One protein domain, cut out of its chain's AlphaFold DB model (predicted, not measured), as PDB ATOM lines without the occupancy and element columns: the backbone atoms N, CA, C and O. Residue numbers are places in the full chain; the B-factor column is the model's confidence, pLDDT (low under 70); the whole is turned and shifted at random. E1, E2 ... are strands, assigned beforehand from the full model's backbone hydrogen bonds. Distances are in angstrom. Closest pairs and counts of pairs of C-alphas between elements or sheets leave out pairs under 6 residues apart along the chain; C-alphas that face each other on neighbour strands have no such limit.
ATOM      1  N   PHE A   8      -9.315  12.516  35.187       91.69
ATOM      2  CA  PHE A   8      -8.101  12.788  34.432       91.69
ATOM      3  C   PHE A   8      -7.347  11.490  34.130       91.69
ATOM      4  O   PHE A   8      -7.088  10.666  35.016       91.69
ATOM      5  N   VAL A   9      -6.981  11.324  32.865       92.12
ATOM      6  CA  VAL A   9      -6.299  10.139  32.348       92.12
ATOM      7  C   VAL A   9      -5.160  10.525  31.408       92.12
ATOM      8  O   VAL A   9      -5.180  11.581  30.783       92.12
ATOM      9  N   TRP A  10      -4.183   9.637  31.286       91.25
ATOM     10  CA  TRP A  10      -3.254   9.578  30.169       91.25
ATOM     11  C   TRP A  10      -3.860   8.744  29.045       91.25
ATOM     12  O   TRP A  10      -4.342   7.634  29.288       91.25
ATOM     13  N   VAL A  11      -3.791   9.260  27.823       90.94
ATOM     14  CA  VAL A  11      -4.260   8.610  26.598       90.94
ATOM     15  C   VAL A  11      -3.079   8.379  25.673       90.94
ATOM     16  O   VAL A  11      -2.287   9.288  25.439       90.94
ATOM     17  N   ASP A  12      -2.953   7.171  25.138       88.94
ATOM     18  CA  ASP A  12      -1.893   6.826  24.198       88.94
ATOM     19  C   ASP A  12      -2.434   6.128  22.946       88.94
ATOM     20  O   ASP A  12      -2.802   4.953  22.965       88.94
ATOM     21  N   MET A  13      -2.407   6.854  21.828       82.69
ATOM     22  CA  MET A  13      -2.847   6.364  20.518       82.69
ATOM     23  C   MET A  13      -1.868   5.372  19.873       82.69
ATOM     24  O   MET A  13      -2.221   4.727  18.890       82.69
ATOM     25  N   THR A  14      -0.644   5.248  20.395       79.69
ATOM     26  CA  THR A  14       0.400   4.372  19.837       79.69
ATOM     27  C   THR A  14       0.398   2.972  20.451       79.69
ATOM     28  O   THR A  14       0.910   2.036  19.844       79.69
ATOM     29  N   GLY A  15      -0.198   2.812  21.638       72.44
ATOM     30  CA  GLY A  15      -0.156   1.574  22.422       72.44
ATOM     31  C   GLY A  15       1.147   1.375  23.211       72.44
ATOM     32  O   GLY A  15       1.249   0.431  23.998       72.44
ATOM     33  N   GLU A  16       2.123   2.269  23.047       77.56
ATOM     34  CA  GLU A  16       3.354   2.353  23.824       77.56
ATOM     35  C   GLU A  16       3.331   3.573  24.759       77.56
ATOM     36  O   GLU A  16       3.886   4.631  24.452       77.56
ATOM     37  N   PHE A  17       2.694   3.419  25.930       79.44
ATOM     38  CA  PHE A  17       2.608   4.503  26.916       79.44
ATOM     39  C   PHE A  17       3.984   5.111  27.172       79.44
ATOM     40  O   PHE A  17       4.932   4.404  27.531       79.44
ATOM     41  N   GLY A  18       4.090   6.429  27.029       75.50
ATOM     42  CA  GLY A  18       5.382   7.087  27.042       75.50
ATOM     43  C   GLY A  18       5.292   8.561  26.687       75.50
ATOM     44  O   GLY A  18       4.326   9.248  27.007       75.50
ATOM     45  N   LEU A  19       6.320   9.053  25.994       71.31
ATOM     46  CA  LEU A  19       6.493  10.481  25.718       71.31
ATOM     47  C   LEU A  19       5.311  11.108  24.954       71.31
ATOM     48  O   LEU A  19       5.056  12.296  25.112       71.31
ATOM     49  N   ARG A  20       4.609  10.309  24.142       76.56
ATOM     50  CA  ARG A  20       3.492  10.745  23.289       76.56
ATOM     51  C   ARG A  20       2.118  10.590  23.939       76.56
ATOM     52  O   ARG A  20       1.116  10.874  23.292       76.56
ATOM     53  N   SER A  21       2.052  10.137  25.192       85.88
ATOM     54  CA  SER A  21       0.784  10.083  25.915       85.88
ATOM     55  C   SER A  21       0.269  11.500  26.178       85.88
ATOM     56  O   SER A  21       0.980  12.328  26.751       85.88
ATOM     57  N   ALA A  22      -0.969  11.767  25.775       86.25
ATOM     58  CA  ALA A  22      -1.638  13.051  25.938       86.25
ATOM     59  C   ALA A  22      -2.582  13.022  27.152       86.25
ATOM     60  O   ALA A  22      -3.106  11.959  27.501       86.25
ATOM     61  N   PRO A  23      -2.819  14.162  27.821       89.31
ATOM     62  CA  PRO A  23      -3.848  14.244  28.847       89.31
ATOM     63  C   PRO A  23      -5.248  14.101  28.228       89.31
ATOM     64  O   PRO A  23      -5.513  14.554  27.112       89.31
ATOM     65  N   GLY A  24      -6.160  13.493  28.980       92.25
ATOM     66  CA  GLY A  24      -7.560  13.342  28.608       92.25
ATOM     67  C   GLY A  24      -8.499  13.261  29.810       92.25
ATOM     68  O   GLY A  24      -8.074  13.267  30.969       92.25
ATOM     69  N   LEU A  25      -9.793  13.171  29.512       94.62
ATOM     70  CA  LEU A  25     -10.888  13.051  30.471       94.62
ATOM     71  C   LEU A  25     -11.728  11.814  30.153       94.62
ATOM     72  O   LEU A  25     -12.386  11.751  29.115       94.62
ATOM     73  N   LEU A  26     -11.730  10.841  31.060       94.44
ATOM     74  CA  LEU A  26     -12.599   9.672  31.001       94.44
ATOM     75  C   LEU A  26     -14.007  10.059  31.455       94.44
ATOM     76  O   LEU A  26     -14.191  10.466  32.598       94.44
ATOM     77  N   LEU A  27     -14.987   9.891  30.570       95.19
ATOM     78  CA  LEU A  27     -16.385  10.259  30.792       95.19
ATOM     79  C   LEU A  27     -17.278   9.068  31.154       95.19
ATOM     80  O   LEU A  27     -18.292   9.245  31.820       95.19
ATOM     81  N   GLY A  28     -16.938   7.853  30.719       93.56
ATOM     82  CA  GLY A  28     -17.786   6.689  30.976       93.56
ATOM     83  C   GLY A  28     -17.327   5.405  30.301       93.56
ATOM     84  O   GLY A  28     -16.295   5.363  29.635       93.56
ATOM     85  N   TRP A  29     -18.128   4.355  30.475       93.06
ATOM     86  CA  TRP A  29     -17.849   3.001  30.003       93.06
ATOM     87  C   TRP A  29     -19.058   2.428  29.269       93.06
ATOM     88  O   TRP A  29     -20.198   2.691  29.648       93.06
ATOM     89  N   ARG A  30     -18.820   1.607  28.244       91.56
ATOM     90  CA  ARG A  30     -19.862   0.805  27.589       91.56
ATOM     91  C   ARG A  30     -19.335  -0.561  27.188       91.56
ATOM     92  O   ARG A  30     -18.131  -0.729  26.995       91.56
ATOM     93  N   ARG A  31     -20.241  -1.512  26.975       91.12
ATOM     94  CA  ARG A  31     -19.901  -2.790  26.343       91.12
ATOM     95  C   ARG A  31     -19.526  -2.583  24.877       91.12
ATOM     96  O   ARG A  31     -20.179  -1.821  24.163       91.12
ATOM     97  N   THR A  32     -18.476  -3.267  24.438       87.88
ATOM     98  CA  THR A  32     -18.118  -3.350  23.020       87.88
ATOM     99  C   THR A  32     -19.188  -4.175  22.295       87.88
ATOM    100  O   THR A  32     -19.517  -5.258  22.779       87.88
ATOM    101  N   PRO A  33     -19.751  -3.701  21.166       85.62
ATOM    102  CA  PRO A  33     -20.676  -4.503  20.366       85.62
ATOM    103  C   PRO A  33     -20.024  -5.814  19.920       85.62
ATOM    104  O   PRO A  33     -18.863  -5.797  19.513       85.62
ATOM    105  N   GLU A  34     -20.767  -6.922  19.932       83.38
ATOM    106  CA  GLU A  34     -20.236  -8.243  19.550       83.38
ATOM    107  C   GLU A  34     -19.641  -8.256  18.139       83.38
ATOM    108  O   GLU A  34     -18.587  -8.839  17.916       83.38
ATOM    109  N   SER A  35     -20.235  -7.501  17.212       81.38
ATOM    110  CA  SER A  35     -19.729  -7.334  15.843       81.38
ATOM    111  C   SER A  35     -18.341  -6.691  15.747       81.38
ATOM    112  O   SER A  35     -17.711  -6.748  14.694       81.38
ATOM    113  N   LYS A  36     -17.865  -6.055  16.823       74.75
ATOM    114  CA  LYS A  36     -16.547  -5.412  16.917       74.75
ATOM    115  C   LYS A  36     -15.569  -6.178  17.804       74.75
ATOM    116  O   LYS A  36     -14.427  -5.748  17.930       74.75
ATOM    117  N   ALA A  44     -13.879  -6.379  26.108       87.00
ATOM    118  CA  ALA A  44     -15.343  -6.400  26.186       87.00
ATOM    119  C   ALA A  44     -15.949  -5.035  26.570       87.00
ATOM    120  O   ALA A  44     -17.170  -4.862  26.539       87.00
ATOM    121  N   TRP A  45     -15.100  -4.078  26.948       90.38
ATOM    122  CA  TRP A  45     -15.460  -2.731  27.356       90.38
ATOM    123  C   TRP A  45     -14.717  -1.687  26.535       90.38
ATOM    124  O   TRP A  45     -13.525  -1.834  26.268       90.38
ATOM    125  N   GLN A  46     -15.411  -0.595  26.233       92.94
ATOM    126  CA  GLN A  46     -14.840   0.643  25.721       92.94
ATOM    127  C   GLN A  46     -15.027   1.756  26.743       92.94
ATOM    128  O   GLN A  46     -15.991   1.758  27.513       92.94
ATOM    129  N   CYS A  47     -14.127   2.727  26.700       92.81
ATOM    130  CA  CYS A  47     -14.181   3.924  27.521       92.81
ATOM    131  C   CYS A  47     -14.417   5.153  26.636       92.81
ATOM    132  O   CYS A  47     -13.844   5.251  25.552       92.81
ATOM    133  N   LEU A  48     -15.303   6.054  27.057       95.12
ATOM    134  CA  LEU A  48     -15.542   7.322  26.370       95.12
ATOM    135  C   LEU A  48     -14.555   8.343  26.912       95.12
ATOM    136  O   LEU A  48     -14.582   8.629  28.108       95.12
ATOM    137  N   VAL A  49     -13.706   8.887  26.048       95.25
ATOM    138  CA  VAL A  49     -12.643   9.805  26.457       95.25
ATOM    139  C   VAL A  49     -12.649  11.049  25.581       95.25
ATOM    140  O   VAL A  49     -12.795  10.947  24.363       95.25
ATOM    141  N   ILE A  50     -12.477  12.213  26.213       95.31
ATOM    142  CA  ILE A  50     -12.056  13.445  25.539       95.31
ATOM    143  C   ILE A  50     -10.535  13.520  25.626       95.31
ATOM    144  O   ILE A  50      -9.991  13.456  26.728       95.31
ATOM    145  N   HIS A  51      -9.842  13.659  24.502       91.56
ATOM    146  CA  HIS A  51      -8.386  13.785  24.485       91.56
ATOM    147  C   HIS A  51      -7.914  14.759  23.408       91.56
ATOM    148  O   HIS A  51      -8.543  14.905  22.358       91.56
ATOM    149  N   ALA A  52      -6.772  15.393  23.658       85.88
ATOM    150  CA  ALA A  52      -6.047  16.115  22.626       85.88
ATOM    151  C   ALA A  52      -5.217  15.129  21.792       85.88
ATOM    152  O   ALA A  52      -4.684  14.149  22.315       85.88
ATOM    153  N   SER A  53      -5.120  15.361  20.489       82.00
ATOM    154  CA  SER A  53      -4.138  14.700  19.635       82.00
ATOM    155  C   SER A  53      -3.610  15.693  18.611       82.00
ATOM    156  O   SER A  53      -4.363  16.471  18.029       82.00
ATOM    157  N   GLU A  54      -2.307  15.623  18.378       77.06
ATOM    158  CA  GLU A  54      -1.619  16.357  17.323       77.06
ATOM    159  C   GLU A  54      -1.429  15.398  16.141       77.06
ATOM    160  O   GLU A  54      -0.547  14.530  16.189       77.06
ATOM    161  N   PRO A  55      -2.288  15.452  15.105       68.88
ATOM    162  CA  PRO A  55      -2.027  14.713  13.881       68.88
ATOM    163  C   PRO A  55      -0.726  15.223  13.252       68.88
ATOM    164  O   PRO A  55      -0.390  16.399  13.351       68.88
ATOM    165  N   ALA A  56       0.013  14.334  12.591       65.50
ATOM    166  CA  ALA A  56       1.159  14.764  11.803       65.50
ATOM    167  C   ALA A  56       0.677  15.630  10.615       65.50
ATOM    168  O   ALA A  56      -0.310  15.249   9.977       65.50
ATOM    169  N   PRO A  57       1.365  16.735  10.271       70.12
ATOM    170  CA  PRO A  57       2.594  17.260  10.879       70.12
ATOM    171  C   PRO A  57       2.358  17.953  12.236       70.12
ATOM    172  O   PRO A  57       1.446  18.758  12.379       70.12
ATOM    173  N   TYR A  58       3.208  17.649  13.225       66.12
ATOM    174  CA  TYR A  58       3.090  18.173  14.591       66.12
ATOM    175  C   TYR A  58       3.294  19.694  14.621       66.12
ATOM    176  O   TYR A  58       4.401  20.183  14.397       66.12
ATOM    177  N   SER A  59       2.227  20.431  14.912       71.31
ATOM    178  CA  SER A  59       2.249  21.865  15.190       71.31
ATOM    179  C   SER A  59       1.297  22.143  16.354       71.31
ATOM    180  O   SER A  59       0.197  21.582  16.358       71.31
ATOM    181  N   PRO A  60       1.655  23.016  17.316       66.06
ATOM    182  CA  PRO A  60       0.748  23.422  18.392       66.06
ATOM    183  C   PRO A  60      -0.593  23.966  17.877       66.06
ATOM    184  O   PRO A  60      -1.628  23.775  18.509       66.06
ATOM    185  N   GLU A  61      -0.594  24.591  16.696       73.50
ATOM    186  CA  GLU A  61      -1.799  25.115  16.036       73.50
ATOM    187  C   GLU A  61      -2.678  24.012  15.424       73.50
ATOM    188  O   GLU A  61      -3.827  24.248  15.066       73.50
ATOM    189  N   SER A  62      -2.147  22.794  15.299       74.69
ATOM    190  CA  SER A  62      -2.833  21.624  14.738       74.69
ATOM    191  C   SER A  62      -3.414  20.699  15.810       74.69
ATOM    192  O   SER A  62      -3.865  19.597  15.492       74.69
ATOM    193  N   MET A  63      -3.409  21.116  17.080       78.56
ATOM    194  CA  MET A  63      -3.965  20.313  18.163       78.56
ATOM    195  C   MET A  63      -5.485  20.203  18.020       78.56
ATOM    196  O   MET A  63      -6.216  21.188  18.102       78.56
ATOM    197  N   ASN A  64      -5.967  18.974  17.845       84.88
ATOM    198  CA  ASN A  64      -7.387  18.676  17.741       84.88
ATOM    199  C   ASN A  64      -7.878  17.996  19.021       84.88
ATOM    200  O   ASN A  64      -7.182  17.159  19.604       84.88
ATOM    201  N   VAL A  65      -9.098  18.333  19.439       88.44
ATOM    202  CA  VAL A  65      -9.779  17.676  20.558       88.44
ATOM    203  C   VAL A  65     -10.766  16.662  20.004       88.44
ATOM    204  O   VAL A  65     -11.647  16.997  19.215       88.44
ATOM    205  N   TYR A  66     -10.630  15.416  20.443       91.06
ATOM    206  CA  TYR A  66     -11.475  14.311  20.020       91.06
ATOM    207  C   TYR A  66     -12.286  13.790  21.197       91.06
ATOM    208  O   TYR A  66     -11.770  13.675  22.306       91.06
ATOM    209  N   GLN A  67     -13.532  13.407  20.929       95.06
ATOM    210  CA  GLN A  67     -14.353  12.601  21.826       95.06
ATOM    211  C   GLN A  67     -14.591  11.246  21.161       95.06
ATOM    212  O   GLN A  67     -15.261  11.167  20.129       95.06
ATOM    213  N   SER A  68     -14.039  10.173  21.725       93.25
ATOM    214  CA  SER A  68     -14.108   8.853  21.094       93.25
ATOM    215  C   SER A  68     -14.263   7.709  22.096       93.25
ATOM    216  O   SER A  68     -13.925   7.821  23.274       93.25
ATOM    217  N   TRP A  69     -14.828   6.597  21.616       92.75
ATOM    218  CA  TRP A  69     -14.869   5.336  22.352       92.75
ATOM    219  C   TRP A  69     -13.594   4.546  22.071       92.75
ATOM    220  O   TRP A  69     -13.383   4.097  20.945       92.75
ATOM    221  N   MET A  70     -12.772   4.349  23.098       90.06
ATOM    222  CA  MET A  70     -11.434   3.770  22.986       90.06
ATOM    223  C   MET A  70     -11.329   2.418  23.689       90.06
ATOM    224  O   MET A  70     -12.058   2.135  24.647       90.06
ATOM    225  N   ASN A  71     -10.385   1.587  23.235       89.19
ATOM    226  CA  ASN A  71      -9.992   0.399  23.987       89.19
ATOM    227  C   ASN A  71      -9.302   0.856  25.299       89.19
ATOM    228  O   ASN A  71      -8.368   1.660  25.239       89.19
ATOM    229  N   PRO A  72      -9.736   0.365  26.475       89.62
ATOM    230  CA  PRO A  72      -9.176   0.731  27.778       89.62
ATOM    231  C   PRO A  72      -7.668   0.508  27.902       89.62
ATOM    232  O   PRO A  72      -7.023   1.155  28.717       89.62
ATOM    233  N   ALA A  73      -7.087  -0.363  27.071       87.94
ATOM    234  CA  ALA A  73      -5.643  -0.554  26.992       87.94
ATOM    235  C   ALA A  73      -4.870   0.716  26.588       87.94
ATOM    236  O   ALA A  73      -3.672   0.760  26.828       87.94
ATOM    237  N   HIS A  74      -5.527   1.733  26.020       90.06
ATOM    238  CA  HIS A  74      -4.929   3.024  25.648       90.06
ATOM    239  C   HIS A  74      -5.123   4.119  26.700       90.06
ATOM    240  O   HIS A  74      -4.734   5.261  26.466       90.06
ATOM    241  N   VAL A  75      -5.736   3.804  27.846       90.25
ATOM    242  CA  VAL A  75      -6.106   4.792  28.864       90.25
ATOM    243  C   VAL A  75      -5.554   4.387  30.230       90.25
ATOM    244  O   VAL A  75      -5.728   3.253  30.672       90.25
ATOM    245  N   ARG A  76      -4.885   5.312  30.926       90.50
ATOM    246  CA  ARG A  76      -4.386   5.119  32.301       90.50
ATOM    247  C   ARG A  76      -4.788   6.284  33.201       90.50
ATOM    248  O   ARG A  76      -4.827   7.406  32.715       90.50
ATOM    249  N   PRO A  77      -5.048   6.076  34.501       89.00
ATOM    250  CA  PRO A  77      -5.278   7.183  35.431       89.00
ATOM    251  C   PRO A  77      -4.083   8.140  35.475       89.00
ATOM    252  O   PRO A  77      -2.941   7.684  35.470       89.00
ATOM    253  N   ILE A  78      -4.334   9.451  35.568       84.75
ATOM    254  CA  ILE A  78      -3.255  10.451  35.666       84.75
ATOM    255  C   ILE A  78      -2.500  10.387  37.004       84.75
ATOM    256  O   ILE A  78      -1.376  10.864  37.103       84.75
TER     257      ILE A  78
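Overview. This is residues 8 to 36 and 44 to 78 of the 93 residues of an uncharacterized protein of Nocardioidaceae bacterium Broad-1 (UniProt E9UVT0). Look for one strongly twisted antiparallel sheet of five strands, bent along E2 and E3 and rolled toward a small, open barrel that does not close: its edge strands E4 and E5 meet only through the tight link of residues 71 to 74. Residues 56 to 61, in the link from E3 to E4, stick out at one end of the long axis. The printed part has 64 residues, with no named helix and strands E1 to E5 in chain order; the sheet's order is E4, E3, E2, E1, E5 and the class is all strand. It is compact, with a radius of gyration of the C-alphas of 12.2 A, yet elongated, spanning 37 by 23 by 20 A.

Arrangement. Start at E3, residues 45 to 53, and E2, residues 22 to 31, antiparallel neighbours; N 48 and O 28 are 2.8 A apart, within hydrogen-bond range. E2 bends by 69 degrees at residue 27, and E3 by 68 degrees at residue 50. E4, residues 64 to 70, forms a hairpin with E3, at 169 degrees between directions, with N 70 and O 47 at 2.8 A. Beyond E2, E1, residues 8 to 11, forms a hairpin with it; look at N 11 and O 22, 2.8 A. The edge strand E5, residues 75 to 77, is antiparallel to E1, with N 10 and O 76 at 2.7 A. E1 and E4 are apart.

Along the chain. Find C-alpha 8 at (-8.101, 12.788, 34.432), where E1 begins. E2 runs 24.2 A from C-alpha 22, E3 22.2 A and E4 16.3 A; E5 ends at C-alpha 77, (-5.278, 7.183, 35.431).

Size, cuts and confidence. The C-alphas farthest apart are those of Glu 34 and Glu 61, 38.3 A. Residues 37 to 43 are not printed, and C-alphas 36 and 44 are 9.4 A apart. pLDDT is under 70 at residues 55 to 56, 58 and 60.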